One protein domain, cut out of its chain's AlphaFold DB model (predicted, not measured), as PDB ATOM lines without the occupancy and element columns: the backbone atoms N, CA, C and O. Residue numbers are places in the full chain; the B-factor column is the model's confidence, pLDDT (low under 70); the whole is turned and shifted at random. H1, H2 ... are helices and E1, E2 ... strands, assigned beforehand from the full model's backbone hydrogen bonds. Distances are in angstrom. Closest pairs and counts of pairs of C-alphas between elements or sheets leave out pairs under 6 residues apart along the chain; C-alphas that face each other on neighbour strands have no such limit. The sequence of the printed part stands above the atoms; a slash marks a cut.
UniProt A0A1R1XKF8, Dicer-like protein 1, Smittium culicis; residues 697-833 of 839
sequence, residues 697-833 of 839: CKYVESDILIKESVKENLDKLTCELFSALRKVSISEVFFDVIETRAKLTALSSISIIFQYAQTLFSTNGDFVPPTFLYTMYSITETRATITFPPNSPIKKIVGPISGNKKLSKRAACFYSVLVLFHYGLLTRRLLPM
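AT A GLANCE: This is residues 697 to 833 of the 839 residues of the protein "Dicer-like protein 1" of Smittium culicis (UniProt A0A1R1XKF8). Helix H3 runs through the core, slantwise over one face of a four-stranded antiparallel sheet; H2 crosses it steeply on its side away from the sheet, while H1 runs back beside it. The small E2-E3 hairpin lies farther out, with the end of E3 near H3. The printed part has 137 residues, in the order E1 H1 E2 E3 H2 E4 E5 E6 H3, of mixed class; the larger sheet's order is E1 E6 E5 E4. It is compact and rounded: radius of gyration of the C-alphas 14.4 A, spans 41 by 34 by 26 A.

IN THESE COORDINATES: E1 covers residues 700 to 702, starting at C-alpha 700 (-31.747, -41.778, 6.797). H1 is 708 to 724, 24.3 A long; E2 is 734 to 737, E3 742 to 745, and H2 748 to 758, 15.4 A. E4 is 771 to 776, E5 782 to 787, E6 794 to 802, 22.6 A, and H3 805 to 822, 26.0 A, ending at C-alpha 822 (-21.582, -47.849, 3.735).

HOW THE PARTS SIT: E4, E5 and E6 form a meander, each strand the antiparallel neighbour of the one before; N 773 and O 785 are 2.9 A apart, N 797 and O 786 2.9 A. E1 pairs with E6, N 701 to O 796, 2.8 A. H3 on one face makes two layers, at a height over the sheet of 6.9 A. H3 residues 810 to 817 touch H2, closest C-alphas Phe 814 and Ser 749, 5.0 A, at a steep tilt of 65 degrees. Residues 815 to 822 touch H1, closest C-alphas His 822 and Val 710, 6.9 A, at a shallow tilt of 21 degrees, opposite ways. H1 only grazes the sheet, with residues 718 to 724. In the hairpin E2 and E3, N 737 and O 742 are 2.8 A apart. In H1, H2 and H3 every O i to N i+4 pair is within hydrogen-bond range.

THE WHOLE: The C-alphas farthest apart, of Lys 727 and Asn 764, are 44.7 A apart. The printed part has no cut. The link from H2 to E4 is long; pLDDT is under 70 at residues 697, 709 and 761 to 766.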
ATOM      1  N   CYS A 697     -29.448 -37.893   3.549       67.75
ATOM      2  CA  CYS A 697     -29.807 -37.489   4.911       67.75
ATOM      3  C   CYS A 697     -31.303 -37.151   5.057       67.75
ATOM      4  O   CYS A 697     -31.830 -37.148   6.165       67.75
ATOM      5  N   LYS A 698     -32.036 -36.916   3.956       76.88
ATOM      6  CA  LYS A 698     -33.507 -36.782   3.980       76.88
ATOM      7  C   LYS A 698     -34.231 -38.110   4.215       76.88
ATOM      8  O   LYS A 698     -35.407 -38.114   4.576       76.88
ATOM      9  N   TYR A 699     -33.558 -39.230   3.965       83.69
ATOM     10  CA  TYR A 699     -34.131 -40.575   4.002       83.69
ATOM     11  C   TYR A 699     -33.541 -41.444   5.114       83.69
ATOM     12  O   TYR A 699     -34.101 -42.502   5.397       83.69
ATOM     13  N   VAL A 700     -32.442 -41.028   5.745       85.62
ATOM     14  CA  VAL A 700     -31.747 -41.778   6.797       85.62
ATOM     15  C   VAL A 700     -31.603 -40.903   8.038       85.62
ATOM     16  O   VAL A 700     -31.036 -39.821   7.979       85.62
ATOM     17  N   GLU A 701     -32.092 -41.404   9.167       87.62
ATOM     18  CA  GLU A 701     -31.900 -40.820  10.493       87.62
ATOM     19  C   GLU A 701     -30.881 -41.677  11.251       87.62
ATOM     20  O   GLU A 701     -31.132 -42.862  11.516       87.62
ATOM     21  N   SER A 702     -29.718 -41.107  11.571       84.94
ATOM     22  CA  SER A 702     -28.634 -41.822  12.249       84.94
ATOM     23  C   SER A 702     -27.862 -40.932  13.219       84.94
ATOM     24  O   SER A 702     -27.731 -39.733  12.983       84.94
ATOM     25  N   ASP A 703     -27.280 -41.563  14.235       77.19
ATOM     26  CA  ASP A 703     -26.391 -40.939  15.220       77.19
ATOM     27  C   ASP A 703     -24.909 -40.948  14.761       77.19
ATOM     28  O   ASP A 703     -24.024 -40.518  15.499       77.19
ATOM     29  N   ILE A 704     -24.604 -41.479  13.565       77.69
ATOM     30  CA  ILE A 704     -23.232 -41.666  13.060       77.69
ATOM     31  C   ILE A 704     -22.838 -40.504  12.143       77.69
ATOM     32  O   ILE A 704     -23.505 -40.229  11.148       77.69
ATOM     33  N   LEU A 705     -21.685 -39.890  12.419       73.56
ATOM     34  CA  LEU A 705     -21.038 -38.950  11.504       73.56
ATOM     35  C   LEU A 705     -20.196 -39.717  10.472       73.56
ATOM     36  O   LEU A 705     -19.231 -40.396  10.824       73.56
ATOM     37  N   ILE A 706     -20.560 -39.608   9.192       73.69
ATOM     38  CA  ILE A 706     -19.843 -40.238   8.072       73.69
ATOM     39  C   ILE A 706     -18.907 -39.244   7.372       73.69
ATOM     40  O   ILE A 706     -19.147 -38.039   7.366       73.69
ATOM     41  N   LYS A 707     -17.831 -39.753   6.756       73.75
ATOM     42  CA  LYS A 707     -16.920 -38.942   5.929       73.75
ATOM     43  C   LYS A 707     -17.649 -38.402   4.694       73.75
ATOM     44  O   LYS A 707     -18.487 -39.098   4.122       73.75
ATOM     45  N   GLU A 708     -17.259 -37.217   4.235       73.69
ATOM     46  CA  GLU A 708     -17.885 -36.531   3.093       73.69
ATOM     47  C   GLU A 708     -17.852 -37.372   1.803       73.69
ATOM     48  O   GLU A 708     -18.869 -37.516   1.133       73.69
ATOM     49  N   SER A 709     -16.755 -38.094   1.552       69.25
ATOM     50  CA  SER A 709     -16.650 -39.030   0.422       69.25
ATOM     51  C   SER A 709     -17.619 -40.221   0.493       69.25
ATOM     52  O   SER A 709     -18.046 -40.750  -0.531       69.25
ATOM     53  N   VAL A 710     -17.990 -40.675   1.694       70.12
ATOM     54  CA  VAL A 710     -18.986 -41.748   1.878       70.12
ATOM     55  C   VAL A 710     -20.395 -41.193   1.686       70.12
ATOM     56  O   VAL A 710     -21.236 -41.864   1.089       70.12
ATOM     57  N   LYS A 711     -20.633 -39.957   2.139       73.44
ATOM     58  CA  LYS A 711     -21.887 -39.230   1.920       73.44
ATOM     59  C   LYS A 711     -22.172 -39.042   0.427       73.44
ATOM     60  O   LYS A 711     -23.253 -39.410  -0.014       73.44
ATOM     61  N   GLU A 712     -21.205 -38.561  -0.352       73.81
ATOM     62  CA  GLU A 712     -21.370 -38.368  -1.802       73.81
ATOM     63  C   GLU A 712     -21.716 -39.676  -2.532       73.81
ATOM     64  O   GLU A 712     -22.611 -39.712  -3.380       73.81
ATOM     65  N   ASN A 713     -21.058 -40.777  -2.158       73.50
ATOM     66  CA  ASN A 713     -21.348 -42.102  -2.711       73.50
ATOM     67  C   ASN A 713     -22.772 -42.572  -2.379       73.50
ATOM     68  O   ASN A 713     -23.463 -43.122  -3.238       73.50
ATOM     69  N   LEU A 714     -23.232 -42.339  -1.147       75.19
ATOM     70  CA  LEU A 714     -24.590 -42.672  -0.722       75.19
ATOM     71  C   LEU A 714     -25.649 -41.804  -1.406       75.19
ATOM     72  O   LEU A 714     -26.694 -42.332  -1.787       75.19
ATOM     73  N   ASP A 715     -25.387 -40.514  -1.606       76.69
ATOM     74  CA  ASP A 715     -26.280 -39.607  -2.336       76.69
ATOM     75  C   ASP A 715     -26.469 -40.086  -3.779       76.69
ATOM     76  O   ASP A 715     -27.603 -40.228  -4.253       76.69
ATOM     77  N   LYS A 716     -25.367 -40.432  -4.458       76.56
ATOM     78  CA  LYS A 716     -25.393 -40.986  -5.817       76.56
ATOM     79  C   LYS A 716     -26.175 -42.300  -5.880       76.56
ATOM     80  O   LYS A 716     -27.111 -42.420  -6.672       76.56
ATOM     81  N   LEU A 717     -25.858 -43.245  -4.995       78.25
ATOM     82  CA  LEU A 717     -26.523 -44.546  -4.926       78.25
ATOM     83  C   LEU A 717     -28.026 -44.413  -4.631       78.25
ATOM     84  O   LEU A 717     -28.844 -45.136  -5.204       78.25
ATOM     85  N   THR A 718     -28.407 -43.474  -3.764       80.12
ATOM     86  CA  THR A 718     -29.812 -43.189  -3.442       80.12
ATOM     87  C   THR A 718     -30.558 -42.685  -4.672       80.12
ATOM     88  O   THR A 718     -31.631 -43.204  -4.988       80.12
ATOM     89  N   CYS A 719     -29.976 -41.722  -5.398       78.00
ATOM     90  CA  CYS A 719     -30.552 -41.187  -6.632       78.00
ATOM     91  C   CYS A 719     -30.763 -42.294  -7.676       78.00
ATOM     92  O   CYS A 719     -31.859 -42.433  -8.225       78.00
ATOM     93  N   GLU A 720     -29.728 -43.099  -7.921       79.19
ATOM     94  CA  GLU A 720     -29.746 -44.174  -8.914       79.19
ATOM     95  C   GLU A 720     -30.782 -45.245  -8.572       79.19
ATOM     96  O   GLU A 720     -31.641 -45.560  -9.399       79.19
ATOM     97  N   LEU A 721     -30.774 -45.750  -7.336       81.06
ATOM     98  CA  LEU A 721     -31.707 -46.786  -6.903       81.06
ATOM     99  C   LEU A 721     -33.160 -46.296  -6.956       81.06
ATOM    100  O   LEU A 721     -34.041 -47.004  -7.444       81.06
ATOM    101  N   PHE A 722     -33.433 -45.083  -6.469       84.81
ATOM    102  CA  PHE A 722     -34.796 -44.546  -6.435       84.81
ATOM    103  C   PHE A 722     -35.311 -44.247  -7.845       84.81
ATOM    104  O   PHE A 722     -36.503 -44.417  -8.100       84.81
ATOM    105  N   SER A 723     -34.429 -43.834  -8.759       78.56
ATOM    106  CA  SER A 723     -34.751 -43.654 -10.175       78.56
ATOM    107  C   SER A 723     -35.018 -44.994 -10.866       78.56
ATOM    108  O   SER A 723     -36.048 -45.155 -11.525       78.56
ATOM    109  N   ALA A 724     -34.151 -45.990 -10.656       76.31
ATOM    110  CA  ALA A 724     -34.283 -47.321 -11.245       76.31
ATOM    111  C   ALA A 724     -35.599 -48.001 -10.841       76.31
ATOM    112  O   ALA A 724     -36.311 -48.539 -11.688       76.31
ATOM    113  N   LEU A 725     -35.985 -47.900  -9.566       79.12
ATOM    114  CA  LEU A 725     -37.193 -48.538  -9.033       79.12
ATOM    115  C   LEU A 725     -38.512 -47.882  -9.462       79.12
ATOM    116  O   LEU A 725     -39.579 -48.423  -9.176       79.12
ATOM    117  N   ARG A 726     -38.461 -46.750 -10.176       77.81
ATOM    118  CA  ARG A 726     -39.630 -46.222 -10.902       77.81
ATOM    119  C   ARG A 726     -39.916 -47.002 -12.182       77.81
ATOM    120  O   ARG A 726     -41.050 -46.992 -12.647       77.81
ATOM    121  N   LYS A 727     -38.893 -47.628 -12.767       74.06
ATOM    122  CA  LYS A 727     -38.971 -48.320 -14.063       74.06
ATOM    123  C   LYS A 727     -38.944 -49.839 -13.918       74.06
ATOM    124  O   LYS A 727     -39.566 -50.531 -14.711       74.06
ATOM    125  N   VAL A 728     -38.222 -50.345 -12.919       74.19
ATOM    126  CA  VAL A 728     -37.915 -51.769 -12.753       74.19
ATOM    127  C   VAL A 728     -38.369 -52.259 -11.379       74.19
ATOM    128  O   VAL A 728     -38.316 -51.535 -10.383       74.19
ATOM    129  N   SER A 729     -38.811 -53.514 -11.301       77.38
ATOM    130  CA  SER A 729     -39.156 -54.150 -10.028       77.38
ATOM    131  C   SER A 729     -37.911 -54.358  -9.166       77.38
ATOM    132  O   SER A 729     -36.900 -54.869  -9.638       77.38
ATOM    133  N   ILE A 730     -38.003 -54.100  -7.855       81.75
ATOM    134  CA  ILE A 730     -36.911 -54.393  -6.904       81.75
ATOM    135  C   ILE A 730     -36.431 -55.850  -6.974       81.75
ATOM    136  O   ILE A 730     -35.290 -56.143  -6.644       81.75
ATOM    137  N   SER A 731     -37.287 -56.777  -7.417       73.06
ATOM    138  CA  SER A 731     -36.929 -58.197  -7.532       73.06
ATOM    139  C   SER A 731     -35.895 -58.478  -8.632       73.06
ATOM    140  O   SER A 731     -35.322 -59.562  -8.639       73.06
ATOM    141  N   GLU A 732     -35.658 -57.520  -9.527       71.75
ATOM    142  CA  GLU A 732     -34.685 -57.596 -10.626       71.75
ATOM    143  C   GLU A 732     -33.368 -56.879 -10.291       71.75
ATOM    144  O   GLU A 732     -32.405 -56.967 -11.045       71.75
ATOM    145  N   VAL A 733     -33.303 -56.193  -9.145       76.06
ATOM    146  CA  VAL A 733     -32.128 -55.428  -8.716       76.06
ATOM    147  C   VAL A 733     -31.301 -56.247  -7.723       76.06
ATOM    148  O   VAL A 733     -31.824 -56.813  -6.755       76.06
ATOM    149  N   PHE A 734     -29.988 -56.278  -7.941       80.19
ATOM    150  CA  PHE A 734     -29.004 -56.860  -7.033       80.19
ATOM    151  C   PHE A 734     -27.817 -55.910  -6.846       80.19
ATOM    152  O   PHE A 734     -27.657 -54.950  -7.592       80.19
ATOM    153  N   PHE A 735     -27.020 -56.153  -5.811       81.25
ATOM    154  CA  PHE A 735     -25.805 -55.392  -5.526       81.25
ATOM    155  C   PHE A 735     -24.663 -56.352  -5.208       81.25
ATOM    156  O   PHE A 735     -24.819 -57.217  -4.344       81.25
ATOM    157  N   ASP A 736     -23.537 -56.181  -5.898       78.12
ATOM    158  CA  ASP A 736     -22.342 -57.007  -5.754       78.12
ATOM    159  C   ASP A 736     -21.229 -56.233  -5.045       78.12
ATOM    160  O   ASP A 736     -20.879 -55.116  -5.425       78.12
ATOM    161  N   VAL A 737     -20.636 -56.855  -4.027       79.00
ATOM    162  CA  VAL A 737     -19.421 -56.355  -3.382       79.00
ATOM    163  C   VAL A 737     -18.222 -56.898  -4.147       79.00
ATOM    164  O   VAL A 737     -17.920 -58.087  -4.056       79.00
ATOM    165  N   ILE A 738     -17.539 -56.035  -4.901       73.50
ATOM    166  CA  ILE A 738     -16.490 -56.424  -5.858       73.50
ATOM    167  C   ILE A 738     -15.390 -57.264  -5.193       73.50
ATOM    168  O   ILE A 738     -14.973 -58.279  -5.748       73.50
ATOM    169  N   GLU A 739     -14.946 -56.900  -3.987       74.44
ATOM    170  CA  GLU A 739     -13.798 -57.553  -3.346       74.44
ATOM    171  C   GLU A 739     -14.102 -58.957  -2.818       74.44
ATOM    172  O   GLU A 739     -13.201 -59.781  -2.689       74.44
ATOM    173  N   THR A 740     -15.353 -59.226  -2.451       77.31
ATOM    174  CA  THR A 740     -15.756 -60.498  -1.828       77.31
ATOM    175  C   THR A 740     -16.681 -61.323  -2.706       77.31
ATOM    176  O   THR A 740     -16.973 -62.463  -2.352       77.31
ATOM    177  N   ARG A 741     -17.177 -60.736  -3.801       80.81
ATOM    178  CA  ARG A 741     -18.274 -61.233  -4.640       80.81
ATOM    179  C   ARG A 741     -19.554 -61.542  -3.857       80.81
ATOM    180  O   ARG A 741     -20.382 -62.337  -4.298       80.81
ATOM    181  N   ALA A 742     -19.722 -60.931  -2.682       79.38
ATOM    182  CA  ALA A 742     -20.953 -61.051  -1.914       79.38
ATOM    183  C   ALA A 742     -22.093 -60.346  -2.656       79.38
ATOM    184  O   ALA A 742     -21.924 -59.226  -3.133       79.38
ATOM    185  N   LYS A 743     -23.257 -60.996  -2.720       82.94
ATOM    186  CA  LYS A 743     -24.413 -60.538  -3.495       82.94
ATOM    187  C   LYS A 743     -25.615 -60.262  -2.599       82.94
ATOM    188  O   LYS A 743     -26.097 -61.133  -1.865       82.94
ATOM    189  N   LEU A 744     -26.147 -59.051  -2.705       83.56
ATOM    190  CA  LEU A 744     -27.377 -58.603  -2.063       83.56
ATOM    191  C   LEU A 744     -28.542 -58.653  -3.051       83.56
ATOM    192  O   LEU A 744     -28.438 -58.164  -4.170       83.56
ATOM    193  N   THR A 745     -29.690 -59.165  -2.610       84.12
ATOM    194  CA  THR A 745     -30.945 -59.157  -3.368       84.12
ATOM    195  C   THR A 745     -32.089 -58.636  -2.507       84.12
ATOM    196  O   THR A 745     -32.023 -58.640  -1.275       84.12
ATOM    197  N   ALA A 746     -33.182 -58.217  -3.144       82.44
ATOM    198  CA  ALA A 746     -34.390 -57.698  -2.491       82.44
ATOM    199  C   ALA A 746     -34.955 -58.585  -1.367       82.44
ATOM    200  O   ALA A 746     -35.620 -58.122  -0.443       82.44
ATOM    201  N   LEU A 747     -34.753 -59.891  -1.495       80.00
ATOM    202  CA  LEU A 747     -35.234 -60.894  -0.560       80.00
ATOM    203  C   LEU A 747     -34.199 -61.208   0.527       80.00
ATOM    204  O   LEU A 747     -34.587 -61.469   1.664       80.00
ATOM    205  N   SER A 748     -32.898 -61.217   0.202       83.81
ATOM    206  CA  SER A 748     -31.863 -61.424   1.227       83.81
ATOM    207  C   SER A 748     -31.729 -60.223   2.152       83.81
ATOM    208  O   SER A 748     -31.451 -60.408   3.336       83.81
ATOM    209  N   SER A 749     -32.029 -59.023   1.651       90.44
ATOM    210  CA  SER A 749     -31.982 -57.793   2.434       90.44
ATOM    211  C   SER A 749     -32.862 -57.858   3.683       90.44
ATOM    212  O   SER A 749     -32.421 -57.469   4.757       90.44
ATOM    213  N   ILE A 750     -34.065 -58.441   3.589       90.19
ATOM    214  CA  ILE A 750     -34.951 -58.628   4.745       90.19
ATOM    215  C   ILE A 750     -34.240 -59.448   5.827       90.19
ATOM    216  O   ILE A 750     -34.208 -59.041   6.983       90.19
ATOM    217  N   SER A 751     -33.640 -60.581   5.456       86.00
ATOM    218  CA  SER A 751     -32.940 -61.443   6.413       86.00
ATOM    219  C   SER A 751     -31.766 -60.720   7.072       86.00
ATOM    220  O   SER A 751     -31.604 -60.819   8.284       86.00
ATOM    221  N   ILE A 752     -30.981 -59.966   6.298       88.56
ATOM    222  CA  ILE A 752     -29.818 -59.220   6.801       88.56
ATOM    223  C   ILE A 752     -30.256 -58.129   7.785       88.56
ATOM    224  O   ILE A 752     -29.645 -57.986   8.840       88.56
ATOM    225  N   ILE A 753     -31.348 -57.412   7.503       91.75
ATOM    226  CA  ILE A 753     -31.909 -56.404   8.416       91.75
ATOM    227  C   ILE A 753     -32.327 -57.021   9.754       91.75
ATOM    228  O   ILE A 753     -32.014 -56.476  10.813       91.75
ATOM    229  N   PHE A 754     -33.003 -58.172   9.728       89.25
ATOM    230  CA  PHE A 754     -33.381 -58.870  10.957       89.25
ATOM    231  C   PHE A 754     -32.161 -59.424  11.701       89.25
ATOM    232  O   PHE A 754     -32.114 -59.339  12.925       89.25
ATOM    233  N   GLN A 755     -31.159 -59.934  10.983       85.69
ATOM    234  CA  GLN A 755     -29.915 -60.417  11.579       85.69
ATOM    235  C   GLN A 755     -29.128 -59.277  12.235       85.69
ATOM    236  O   GLN A 755     -28.636 -59.437  13.347       85.69
ATOM    237  N   TYR A 756     -29.057 -58.110  11.591       88.88
ATOM    238  CA  TYR A 756     -28.484 -56.905  12.181       88.88
ATOM    239  C   TYR A 756     -29.240 -56.515  13.456       88.88
ATOM    240  O   TYR A 756     -28.618 -56.373  14.504       88.88
ATOM    241  N   ALA A 757     -30.574 -56.461  13.422       87.19
ATOM    242  CA  ALA A 757     -31.375 -56.150  14.607       87.19
ATOM    243  C   ALA A 757     -31.147 -57.140  15.767       87.19
ATOM    244  O   ALA A 757     -31.123 -56.732  16.925       87.19
ATOM    245  N   GLN A 758     -30.922 -58.426  15.473       83.56
ATOM    246  CA  GLN A 758     -30.598 -59.433  16.491       83.56
ATOM    247  C   GLN A 758     -29.271 -59.163  17.206       83.56
ATOM    248  O   GLN A 758     -29.124 -59.554  18.360       83.56
ATOM    249  N   THR A 759     -28.320 -58.473  16.568       82.00
ATOM    250  CA  THR A 759     -27.049 -58.103  17.214       82.00
ATOM    251  C   THR A 759     -27.177 -56.950  18.215       82.00
ATOM    252  O   THR A 759     -26.263 -56.721  19.003       82.00
ATOM    253  N   LEU A 760     -28.307 -56.237  18.222       79.44
ATOM    254  CA  LEU A 760     -28.508 -55.000  18.982       79.44
ATOM    255  C   LEU A 760     -29.159 -55.208  20.366       79.44
ATOM    256  O   LEU A 760     -29.901 -54.325  20.788       79.44
ATOM    257  N   PHE A 761     -28.917 -56.348  21.037       63.97
ATOM    258  CA  PHE A 761     -29.508 -56.787  22.326       63.97
ATOM    259  C   PHE A 761     -30.182 -55.683  23.166       63.97
ATOM    260  O   PHE A 761     -29.565 -54.658  23.464       63.97
ATOM    261  N   SER A 762     -31.427 -55.903  23.607       57.72
ATOM    262  CA  SER A 762     -32.071 -55.007  24.580       57.72
ATOM    263  C   SER A 762     -31.441 -55.147  25.972       57.72
ATOM    264  O   SER A 762     -30.803 -56.156  26.273       57.72
ATOM    265  N   THR A 763     -31.657 -54.160  26.849       50.81
ATOM    266  CA  THR A 763     -31.167 -54.151  28.243       50.81
ATOM    267  C   THR A 763     -31.580 -55.389  29.051       50.81
ATOM    268  O   THR A 763     -30.918 -55.719  30.028       50.81
ATOM    269  N   ASN A 764     -32.633 -56.097  28.623       50.31
ATOM    270  CA  ASN A 764     -33.182 -57.280  29.296       50.31
ATOM    271  C   ASN A 764     -32.851 -58.604  28.575       50.31
ATOM    272  O   ASN A 764     -33.350 -59.654  28.967       50.31
ATOM    273  N   GLY A 765     -32.040 -58.576  27.509       58.72
ATOM    274  CA  GLY A 765     -31.671 -59.765  26.729       58.72
ATOM    275  C   GLY A 765     -32.718 -60.233  25.707       58.72
ATOM    276  O   GLY A 765     -32.459 -61.182  24.969       58.72
ATOM    277  N   ASP A 766     -33.865 -59.557  25.605       64.88
ATOM    278  CA  ASP A 766     -34.920 -59.885  24.642       64.88
ATOM    279  C   ASP A 766     -34.656 -59.269  23.257       64.88
ATOM    280  O   ASP A 766     -34.168 -58.139  23.130       64.88
ATOM    281  N   PHE A 767     -35.005 -60.007  22.199       76.00
ATOM    282  CA  PHE A 767     -34.924 -59.533  20.817       76.00
ATOM    283  C   PHE A 767     -36.054 -58.545  20.506       76.00
ATOM    284  O   PHE A 767     -37.232 -58.891  20.596       76.00
ATOM    285  N   VAL A 768     -35.692 -57.342  20.055       78.38
ATOM    286  CA  VAL A 768     -36.640 -56.342  19.549       78.38
ATOM    287  C   VAL A 768     -36.529 -56.290  18.020       78.38
ATOM    288  O   VAL A 768     -35.465 -55.935  17.507       78.38
ATOM    289  N   PRO A 769     -37.579 -56.651  17.260       83.25
ATOM    290  CA  PRO A 769     -37.540 -56.606  15.803       83.25
ATOM    291  C   PRO A 769     -37.662 -55.169  15.266       83.25
ATOM    292  O   PRO A 769     -38.269 -54.315  15.916       83.25
ATOM    293  N   PRO A 770     -37.162 -54.898  14.048       88.88
ATOM    294  CA  PRO A 770     -37.405 -53.631  13.367       88.88
ATOM    295  C   PRO A 770     -38.888 -53.499  12.995       88.88
ATOM    296  O   PRO A 770     -39.529 -54.469  12.574       88.88
ATOM    297  N   THR A 771     -39.431 -52.291  13.123       91.94
ATOM    298  CA  THR A 771     -40.832 -51.994  12.802       91.94
ATOM    299  C   THR A 771     -40.951 -51.340  11.429       91.94
ATOM    300  O   THR A 771     -40.041 -50.656  10.961       91.94
ATOM    301  N   PHE A 772     -42.070 -51.596  10.749       93.31
ATOM    302  CA  PHE A 772     -42.325 -51.108   9.395       93.31
ATOM    303  C   PHE A 772     -43.572 -50.230   9.395       93.31
ATOM    304  O   PHE A 772     -44.674 -50.720   9.646       93.31
ATOM    305  N   LEU A 773     -43.395 -48.955   9.065       93.38
ATOM    306  CA  LEU A 773     -44.487 -48.022   8.816       93.38
ATOM    307  C   LEU A 773     -44.730 -47.922   7.311       93.38
ATOM    308  O   LEU A 773     -43.783 -47.822   6.531       93.38
ATOM    309  N   TYR A 774     -45.996 -47.933   6.903       92.44
ATOM    310  CA  TYR A 774     -46.378 -47.854   5.498       92.44
ATOM    311  C   TYR A 774     -47.162 -46.577   5.232       92.44
ATOM    312  O   TYR A 774     -48.167 -46.321   5.888       92.44
ATOM    313  N   THR A 775     -46.713 -45.813   4.244       90.25
ATOM    314  CA  THR A 775     -47.389 -44.606   3.767       90.25
ATOM    315  C   THR A 775     -47.924 -44.879   2.369       90.25
ATOM    316  O   THR A 775     -47.157 -45.249   1.476       90.25
ATOM    317  N   MET A 776     -49.235 -44.732   2.188       86.62
ATOM    318  CA  MET A 776     -49.882 -44.862   0.882       86.62
ATOM    319  C   MET A 776     -49.886 -43.502   0.187       86.62
ATOM    320  O   MET A 776     -50.291 -42.513   0.793       86.62
ATOM    321  N   TYR A 777     -49.439 -43.463  -1.066       81.62
ATOM    322  CA  TYR A 777     -49.503 -42.275  -1.926       81.62
ATOM    323  C   TYR A 777     -50.623 -42.400  -2.963       81.62
ATOM    324  O   TYR A 777     -51.233 -41.404  -3.337       81.62
ATOM    325  N   SER A 778     -50.935 -43.629  -3.377       81.44
ATOM    326  CA  SER A 778     -52.089 -43.958  -4.214       81.44
ATOM    327  C   SER A 778     -52.587 -45.377  -3.900       81.44
ATOM    328  O   SER A 778     -52.067 -46.043  -3.001       81.44
ATOM    329  N   ILE A 779     -53.593 -45.858  -4.640       74.12
ATOM    330  CA  ILE A 779     -54.109 -47.237  -4.524       74.12
ATOM    331  C   ILE A 779     -53.004 -48.268  -4.813       74.12
ATOM    332  O   ILE A 779     -53.004 -49.361  -4.247       74.12
ATOM    333  N   THR A 780     -52.048 -47.917  -5.675       76.69
ATOM    334  CA  THR A 780     -50.957 -48.797  -6.099       76.69
ATOM    335  C   THR A 780     -49.612 -48.380  -5.510       76.69
ATOM    336  O   THR A 780     -48.750 -49.222  -5.313       76.69
ATOM    337  N   GLU A 781     -49.397 -47.119  -5.152       85.12
ATOM    338  CA  GLU A 781     -48.088 -46.651  -4.699       85.12
ATOM    339  C   GLU A 781     -47.979 -46.583  -3.182       85.12
ATOM    340  O   GLU A 781     -48.705 -45.867  -2.489       85.12
ATOM    341  N   THR A 782     -46.999 -47.315  -2.662       89.56
ATOM    342  CA  THR A 782     -46.754 -47.447  -1.229       89.56
ATOM    343  C   THR A 782     -45.280 -47.223  -0.932       89.56
ATOM    344  O   THR A 782     -44.405 -47.631  -1.699       89.56
ATOM    345  N   ARG A 783     -44.986 -46.616   0.211       92.31
ATOM    346  CA  ARG A 783     -43.628 -46.458   0.733       92.31
ATOM    347  C   ARG A 783     -43.531 -47.137   2.084       92.31
ATOM    348  O   ARG A 783     -44.416 -46.968   2.921       92.31
ATOM    349  N   ALA A 784     -42.451 -47.877   2.302       94.50
ATOM    350  CA  ALA A 784     -42.146 -48.460   3.599       94.50
ATOM    351  C   ALA A 784     -41.018 -47.675   4.272       94.50
ATOM    352  O   ALA A 784     -40.023 -47.323   3.641       94.50
ATOM    353  N   THR A 785     -41.183 -47.429   5.563       94.88
ATOM    354  CA  THR A 785     -40.180 -46.821   6.433       94.88
ATOM    355  C   THR A 785     -39.834 -47.816   7.525       94.88
ATOM    356  O   THR A 785     -40.733 -48.373   8.155       94.88
ATOM    357  N   ILE A 786     -38.544 -48.065   7.718       95.62
ATOM    358  CA  ILE A 786     -38.024 -48.984   8.725       95.62
ATOM    359  C   ILE A 786     -37.576 -48.168   9.927       95.62
ATOM    360  O   ILE A 786     -36.763 -47.259   9.774       95.62
ATOM    361  N   THR A 787     -38.068 -48.526  11.105       93.75
ATOM    362  CA  THR A 787     -37.563 -48.011  12.379       93.75
ATOM    363  C   THR A 787     -36.837 -49.141  13.099       93.75
ATOM    364  O   THR A 787     -37.393 -50.227  13.304       93.75
ATOM    365  N   PHE A 788     -35.578 -48.905  13.447       90.38
ATOM    366  CA  PHE A 788     -34.726 -49.887  14.112       90.38
ATOM    367  C   PHE A 788     -34.880 -49.824  15.640       90.38
ATOM    368  O   PHE A 788     -35.413 -48.846  16.170       90.38
ATOM    369  N   PRO A 789     -34.421 -50.858  16.373       87.44
ATOM    370  CA  PRO A 789     -34.409 -50.837  17.833       87.44
ATOM    371  C   PRO A 789     -33.637 -49.629  18.398       87.44
ATOM    372  O   PRO A 789     -32.685 -49.182  17.758       87.44
ATOM    373  N   PRO A 790     -33.960 -49.142  19.615       81.94
ATOM    374  CA  PRO A 790     -33.351 -47.932  20.191       81.94
ATOM    375  C   PRO A 790     -31.817 -47.964  20.262       81.94
ATOM    376  O   PRO A 790     -31.159 -46.944  20.058       81.94
ATOM    377  N   ASN A 791     -31.260 -49.160  20.487       82.62
ATOM    378  CA  ASN A 791     -29.821 -49.424  20.579       82.62
ATOM    379  C   ASN A 791     -29.103 -49.407  19.219       82.62
ATOM    380  O   ASN A 791     -27.879 -49.550  19.174       82.62
ATOM    381  N   SER A 792     -29.844 -49.279  18.117       86.44
ATOM    382  CA  SER A 792     -29.279 -49.100  16.785       86.44
ATOM    383  C   SER A 792     -28.742 -47.674  16.636       86.44
ATOM    384  O   SER A 792     -29.480 -46.724  16.915       86.44
ATOM    385  N   PRO A 793     -27.510 -47.489  16.139       83.88
ATOM    386  CA  PRO A 793     -27.018 -46.168  15.750       83.88
ATOM    387  C   PRO A 793     -27.792 -45.564  14.565       83.88
ATOM    388  O   PRO A 793     -27.856 -44.351  14.421       83.88
ATOM    389  N   ILE A 794     -28.415 -46.393  13.722       88.31
ATOM    390  CA  ILE A 794     -29.385 -45.929  12.724       88.31
ATOM    391  C   ILE A 794     -30.777 -46.032  13.329       88.31
ATOM    392  O   ILE A 794     -31.192 -47.141  13.667       88.31
ATOM    393  N   LYS A 795     -31.509 -44.922  13.433       89.50
ATOM    394  CA  LYS A 795     -32.863 -44.895  14.005       89.50
ATOM    395  C   LYS A 795     -33.918 -45.256  12.975       89.50
ATOM    396  O   LYS A 795     -34.787 -46.091  13.240       89.50
ATOM    397  N   LYS A 796     -33.829 -44.663  11.785       92.75
ATOM    398  CA  LYS A 796     -34.894 -44.737  10.784       92.75
ATOM    399  C   LYS A 796     -34.344 -44.680   9.367       92.75
ATOM    400  O   LYS A 796     -33.448 -43.896   9.077       92.75
ATOM    401  N   ILE A 797     -34.909 -45.490   8.474       93.44
ATOM    402  CA  ILE A 797     -34.623 -45.448   7.036       93.44
ATOM    403  C   ILE A 797     -35.930 -45.442   6.250       93.44
ATOM    404  O   ILE A 797     -36.792 -46.306   6.417       93.44
ATOM    405  N   VAL A 798     -36.065 -44.475   5.354       92.81
ATOM    406  CA  VAL A 798     -37.196 -44.311   4.446       92.81
ATOM    407  C   VAL A 798     -36.848 -44.944   3.101       92.81
ATOM    408  O   VAL A 798     -35.902 -44.533   2.435       92.81
ATOM    409  N   GLY A 799     -37.614 -45.955   2.692       90.88
ATOM    410  CA  GLY A 799     -37.415 -46.630   1.414       90.88
ATOM    411  C   GLY A 799     -37.997 -45.883   0.204       90.88
ATOM    412  O   GLY A 799     -38.761 -44.919   0.351       90.88
ATOM    413  N   PRO A 800     -37.691 -46.356  -1.014       88.56
ATOM    414  CA  PRO A 800     -38.284 -45.847  -2.246       88.56
ATOM    415  C   PRO A 800     -39.779 -46.199  -2.344       88.56
ATOM    416  O   PRO A 800     -40.292 -47.073  -1.639       88.56
ATOM    417  N   ILE A 801     -40.494 -45.490  -3.222       87.38
ATOM    418  CA  ILE A 801     -41.904 -45.775  -3.531       87.38
ATOM    419  C   ILE A 801     -41.965 -47.036  -4.399       87.38
ATOM    420  O   ILE A 801     -41.099 -47.262  -5.241       87.38
ATOM    421  N   SER A 802     -42.956 -47.894  -4.174       87.25
ATOM    422  CA  SER A 802     -43.147 -49.118  -4.954       87.25
ATOM    423  C   SER A 802     -44.622 -49.491  -5.080       87.25
ATOM    424  O   SER A 802     -45.439 -49.135  -4.231       87.25
ATOM    425  N   GLY A 803     -44.933 -50.298  -6.097       81.62
ATOM    426  CA  GLY A 803     -46.301 -50.635  -6.513       81.62
ATOM    427  C   GLY A 803     -47.149 -51.502  -5.565       81.62
ATOM    428  O   GLY A 803     -48.268 -51.853  -5.916       81.62
ATOM    429  N   ASN A 804     -46.637 -51.926  -4.401       85.19
ATOM    430  CA  ASN A 804     -47.446 -52.517  -3.324       85.19
ATOM    431  C   ASN A 804     -46.648 -52.627  -2.013       85.19
ATOM    432  O   ASN A 804     -45.418 -52.535  -2.002       85.19
ATOM    433  N   LYS A 805     -47.354 -52.925  -0.913       87.56
ATOM    434  CA  LYS A 805     -46.802 -53.080   0.447       87.56
ATOM    435  C   LYS A 805     -45.645 -54.091   0.543       87.56
ATOM    436  O   LYS A 805     -44.729 -53.929   1.351       87.56
ATOM    437  N   LYS A 806     -45.684 -55.167  -0.252       87.31
ATOM    438  CA  LYS A 806     -44.667 -56.234  -0.234       87.31
ATOM    439  C   LYS A 806     -43.382 -55.779  -0.928       87.31
ATOM    440  O   LYS A 806     -42.295 -55.997  -0.394       87.31
ATOM    441  N   LEU A 807     -43.505 -55.139  -2.090       88.00
ATOM    442  CA  LEU A 807     -42.388 -54.590  -2.852       88.00
ATOM    443  C   LEU A 807     -41.755 -53.404  -2.124       88.00
ATOM    444  O   LEU A 807     -40.535 -53.373  -2.005       88.00
ATOM    445  N   SER A 808     -42.556 -52.509  -1.538       90.69
ATOM    446  CA  SER A 808     -42.029 -51.372  -0.773       90.69
ATOM    447  C   SER A 808     -41.259 -51.822   0.464       90.69
ATOM    448  O   SER A 808     -40.184 -51.294   0.735       90.69
ATOM    449  N   LYS A 809     -41.718 -52.874   1.163       92.81
ATOM    450  CA  LYS A 809     -40.941 -53.507   2.242       92.81
ATOM    451  C   LYS A 809     -39.587 -54.023   1.742       92.81
ATOM    452  O   LYS A 809     -38.566 -53.739   2.361       92.81
ATOM    453  N   ARG A 810     -39.574 -54.783   0.638       91.56
ATOM    454  CA  ARG A 810     -38.344 -55.340   0.041       91.56
ATOM    455  C   ARG A 810     -37.370 -54.236  -0.372       91.56
ATOM    456  O   ARG A 810     -36.185 -54.334  -0.070       91.56
ATOM    457  N   ALA A 811     -37.874 -53.182  -1.005       90.56
ATOM    458  CA  ALA A 811     -37.070 -52.061  -1.469       90.56
ATOM    459  C   ALA A 811     -36.508 -51.225  -0.312       90.56
ATOM    460  O   ALA A 811     -35.324 -50.899  -0.320       90.56
ATOM    461  N   ALA A 812     -37.307 -50.971   0.728       94.00
ATOM    462  CA  ALA A 812     -36.826 -50.327   1.947       94.00
ATOM    463  C   ALA A 812     -35.738 -51.159   2.638       94.00
ATOM    464  O   ALA A 812     -34.715 -50.606   3.035       94.00
ATOM    465  N   CYS A 813     -35.909 -52.484   2.740       94.62
ATOM    466  CA  CYS A 813     -34.878 -53.364   3.294       94.62
ATOM    467  C   CYS A 813     -33.611 -53.369   2.433       94.62
ATOM    468  O   CYS A 813     -32.519 -53.306   2.984       94.62
ATOM    469  N   PHE A 814     -33.741 -53.430   1.104       92.38
ATOM    470  CA  PHE A 814     -32.601 -53.415   0.183       92.38
ATOM    471  C   PHE A 814     -31.779 -52.138   0.341       92.38
ATOM    472  O   PHE A 814     -30.589 -52.217   0.631       92.38
ATOM    473  N   TYR A 815     -32.436 -50.978   0.272       92.56
ATOM    474  CA  TYR A 815     -31.791 -49.690   0.514       92.56
ATOM    475  C   TYR A 815     -31.158 -49.623   1.911       92.56
ATOM    476  O   TYR A 815     -30.010 -49.220   2.053       92.56
ATOM    477  N   SER A 816     -31.857 -50.114   2.939       93.31
ATOM    478  CA  SER A 816     -31.340 -50.121   4.311       93.31
ATOM    479  C   SER A 816     -30.061 -50.940   4.471       93.31
ATOM    480  O   SER A 816     -29.182 -50.543   5.228       93.31
ATOM    481  N   VAL A 817     -29.922 -52.066   3.764       90.31
ATOM    482  CA  VAL A 817     -28.682 -52.857   3.805       90.31
ATOM    483  C   VAL A 817     -27.524 -52.107   3.152       90.31
ATOM    484  O   VAL A 817     -26.422 -52.143   3.693       90.31
ATOM    485  N   LEU A 818     -27.763 -51.390   2.052       87.44
ATOM    486  CA  LEU A 818     -26.737 -50.556   1.411       87.44
ATOM    487  C   LEU A 818     -26.285 -49.427   2.341       87.44
ATOM    488  O   LEU A 818     -25.088 -49.221   2.524       87.44
ATOM    489  N   VAL A 819     -27.232 -48.762   3.008       87.00
ATOM    490  CA  VAL A 819     -26.924 -47.755   4.032       87.00
ATOM    491  C   VAL A 819     -26.083 -48.377   5.151       87.00
ATOM    492  O   VAL A 819     -24.983 -47.905   5.414       87.00
ATOM    493  N   LEU A 820     -26.525 -49.481   5.765       88.31
ATOM    494  CA  LEU A 820     -25.769 -50.152   6.833       88.31
ATOM    495  C   LEU A 820     -24.354 -50.574   6.390       88.31
ATOM    496  O   LEU A 820     -23.416 -50.503   7.182       88.31
ATOM    497  N   PHE A 821     -24.196 -51.005   5.136       84.75
ATOM    498  CA  PHE A 821     -22.908 -51.370   4.547       84.75
ATOM    499  C   PHE A 821     -21.959 -50.171   4.451       84.75
ATOM    500  O   PHE A 821     -20.843 -50.235   4.965       84.75
ATOM    501  N   HIS A 822     -22.405 -49.056   3.868       81.44
ATOM    502  CA  HIS A 822     -21.582 -47.849   3.735       81.44
ATOM    503  C   HIS A 822     -21.315 -47.148   5.074       81.44
ATOM    504  O   HIS A 822     -20.266 -46.532   5.242       81.44
ATOM    505  N   TYR A 823     -22.214 -47.298   6.050       81.38
ATOM    506  CA  TYR A 823     -22.016 -46.838   7.429       81.38
ATOM    507  C   TYR A 823     -21.054 -47.735   8.237       81.38
ATOM    508  O   TYR A 823     -20.782 -47.445   9.400       81.38
ATOM    509  N   GLY A 824     -20.537 -48.826   7.657       79.44
ATOM    510  CA  GLY A 824     -19.576 -49.721   8.312       79.44
ATOM    511  C   GLY A 824     -20.184 -50.646   9.369       79.44
ATOM    512  O   GLY A 824     -19.459 -51.239  10.163       79.44
ATOM    513  N   LEU A 825     -21.511 -50.793   9.391       83.75
ATOM    514  CA  LEU A 825     -22.230 -51.663  10.332       83.75
ATOM    515  C   LEU A 825     -22.347 -53.106   9.819       83.75
ATOM    516  O   LEU A 825     -22.628 -54.032  10.587       83.75
ATOM    517  N   LEU A 826     -22.098 -53.306   8.523       83.19
ATOM    518  CA  LEU A 826     -21.948 -54.612   7.896       83.19
ATOM    519  C   LEU A 826     -20.514 -54.799   7.404       83.19
ATOM    520  O   LEU A 826     -19.849 -53.871   6.954       83.19
ATOM    521  N   THR A 827     -20.053 -56.041   7.447       84.62
ATOM    522  CA  THR A 827     -18.793 -56.458   6.829       84.62
ATOM    523  C   THR A 827     -18.886 -56.415   5.300       84.62
ATOM    524  O   THR A 827     -19.977 -56.451   4.726       84.62
ATOM    525  N   ARG A 828     -17.733 -56.500   4.614       80.88
ATOM    526  CA  ARG A 828     -17.664 -56.665   3.146       80.88
ATOM    527  C   ARG A 828     -18.377 -57.919   2.611       80.88
ATOM    528  O   ARG A 828     -18.495 -58.096   1.409       80.88
ATOM    529  N   ARG A 829     -18.844 -58.812   3.488       82.38
ATOM    530  CA  ARG A 829     -19.603 -60.029   3.151       82.38
ATOM    531  C   ARG A 829     -21.088 -59.927   3.513       82.38
ATOM    532  O   ARG A 829     -21.769 -60.947   3.582       82.38
ATOM    533  N   LEU A 830     -21.570 -58.707   3.770       83.56
ATOM    534  CA  LEU A 830     -22.960 -58.386   4.117       83.56
ATOM    535  C   LEU A 830     -23.449 -59.042   5.421       83.56
ATOM    536  O   LEU A 830     -24.648 -59.234   5.620       83.56
ATOM    537  N   LEU A 831     -22.523 -59.375   6.323       85.56
ATOM    538  CA  LEU A 831     -22.826 -59.886   7.661       85.56
ATOM    539  C   LEU A 831     -22.704 -58.763   8.699       85.56
ATOM    540  O   LEU A 831     -21.757 -57.979   8.590       85.56
ATOM    541  N   PRO A 832     -23.585 -58.700   9.716       85.25
ATOM    542  CA  PRO A 832     -23.478 -57.718  10.791       85.25
ATOM    543  C   PRO A 832     -22.130 -57.773  11.510       85.25
ATOM    544  O   PRO A 832     -21.622 -58.855  11.817       85.25
ATOM    545  N   MET A 833     -21.561 -56.605  11.806       79.25
ATOM    546  CA  MET A 833     -20.385 -56.507  12.668       79.25
ATOM    547  C   MET A 833     -20.752 -56.972  14.085       79.25
ATOM    548  O   MET A 833     -21.710 -56.483  14.682       79.25
TER     549      MET A 833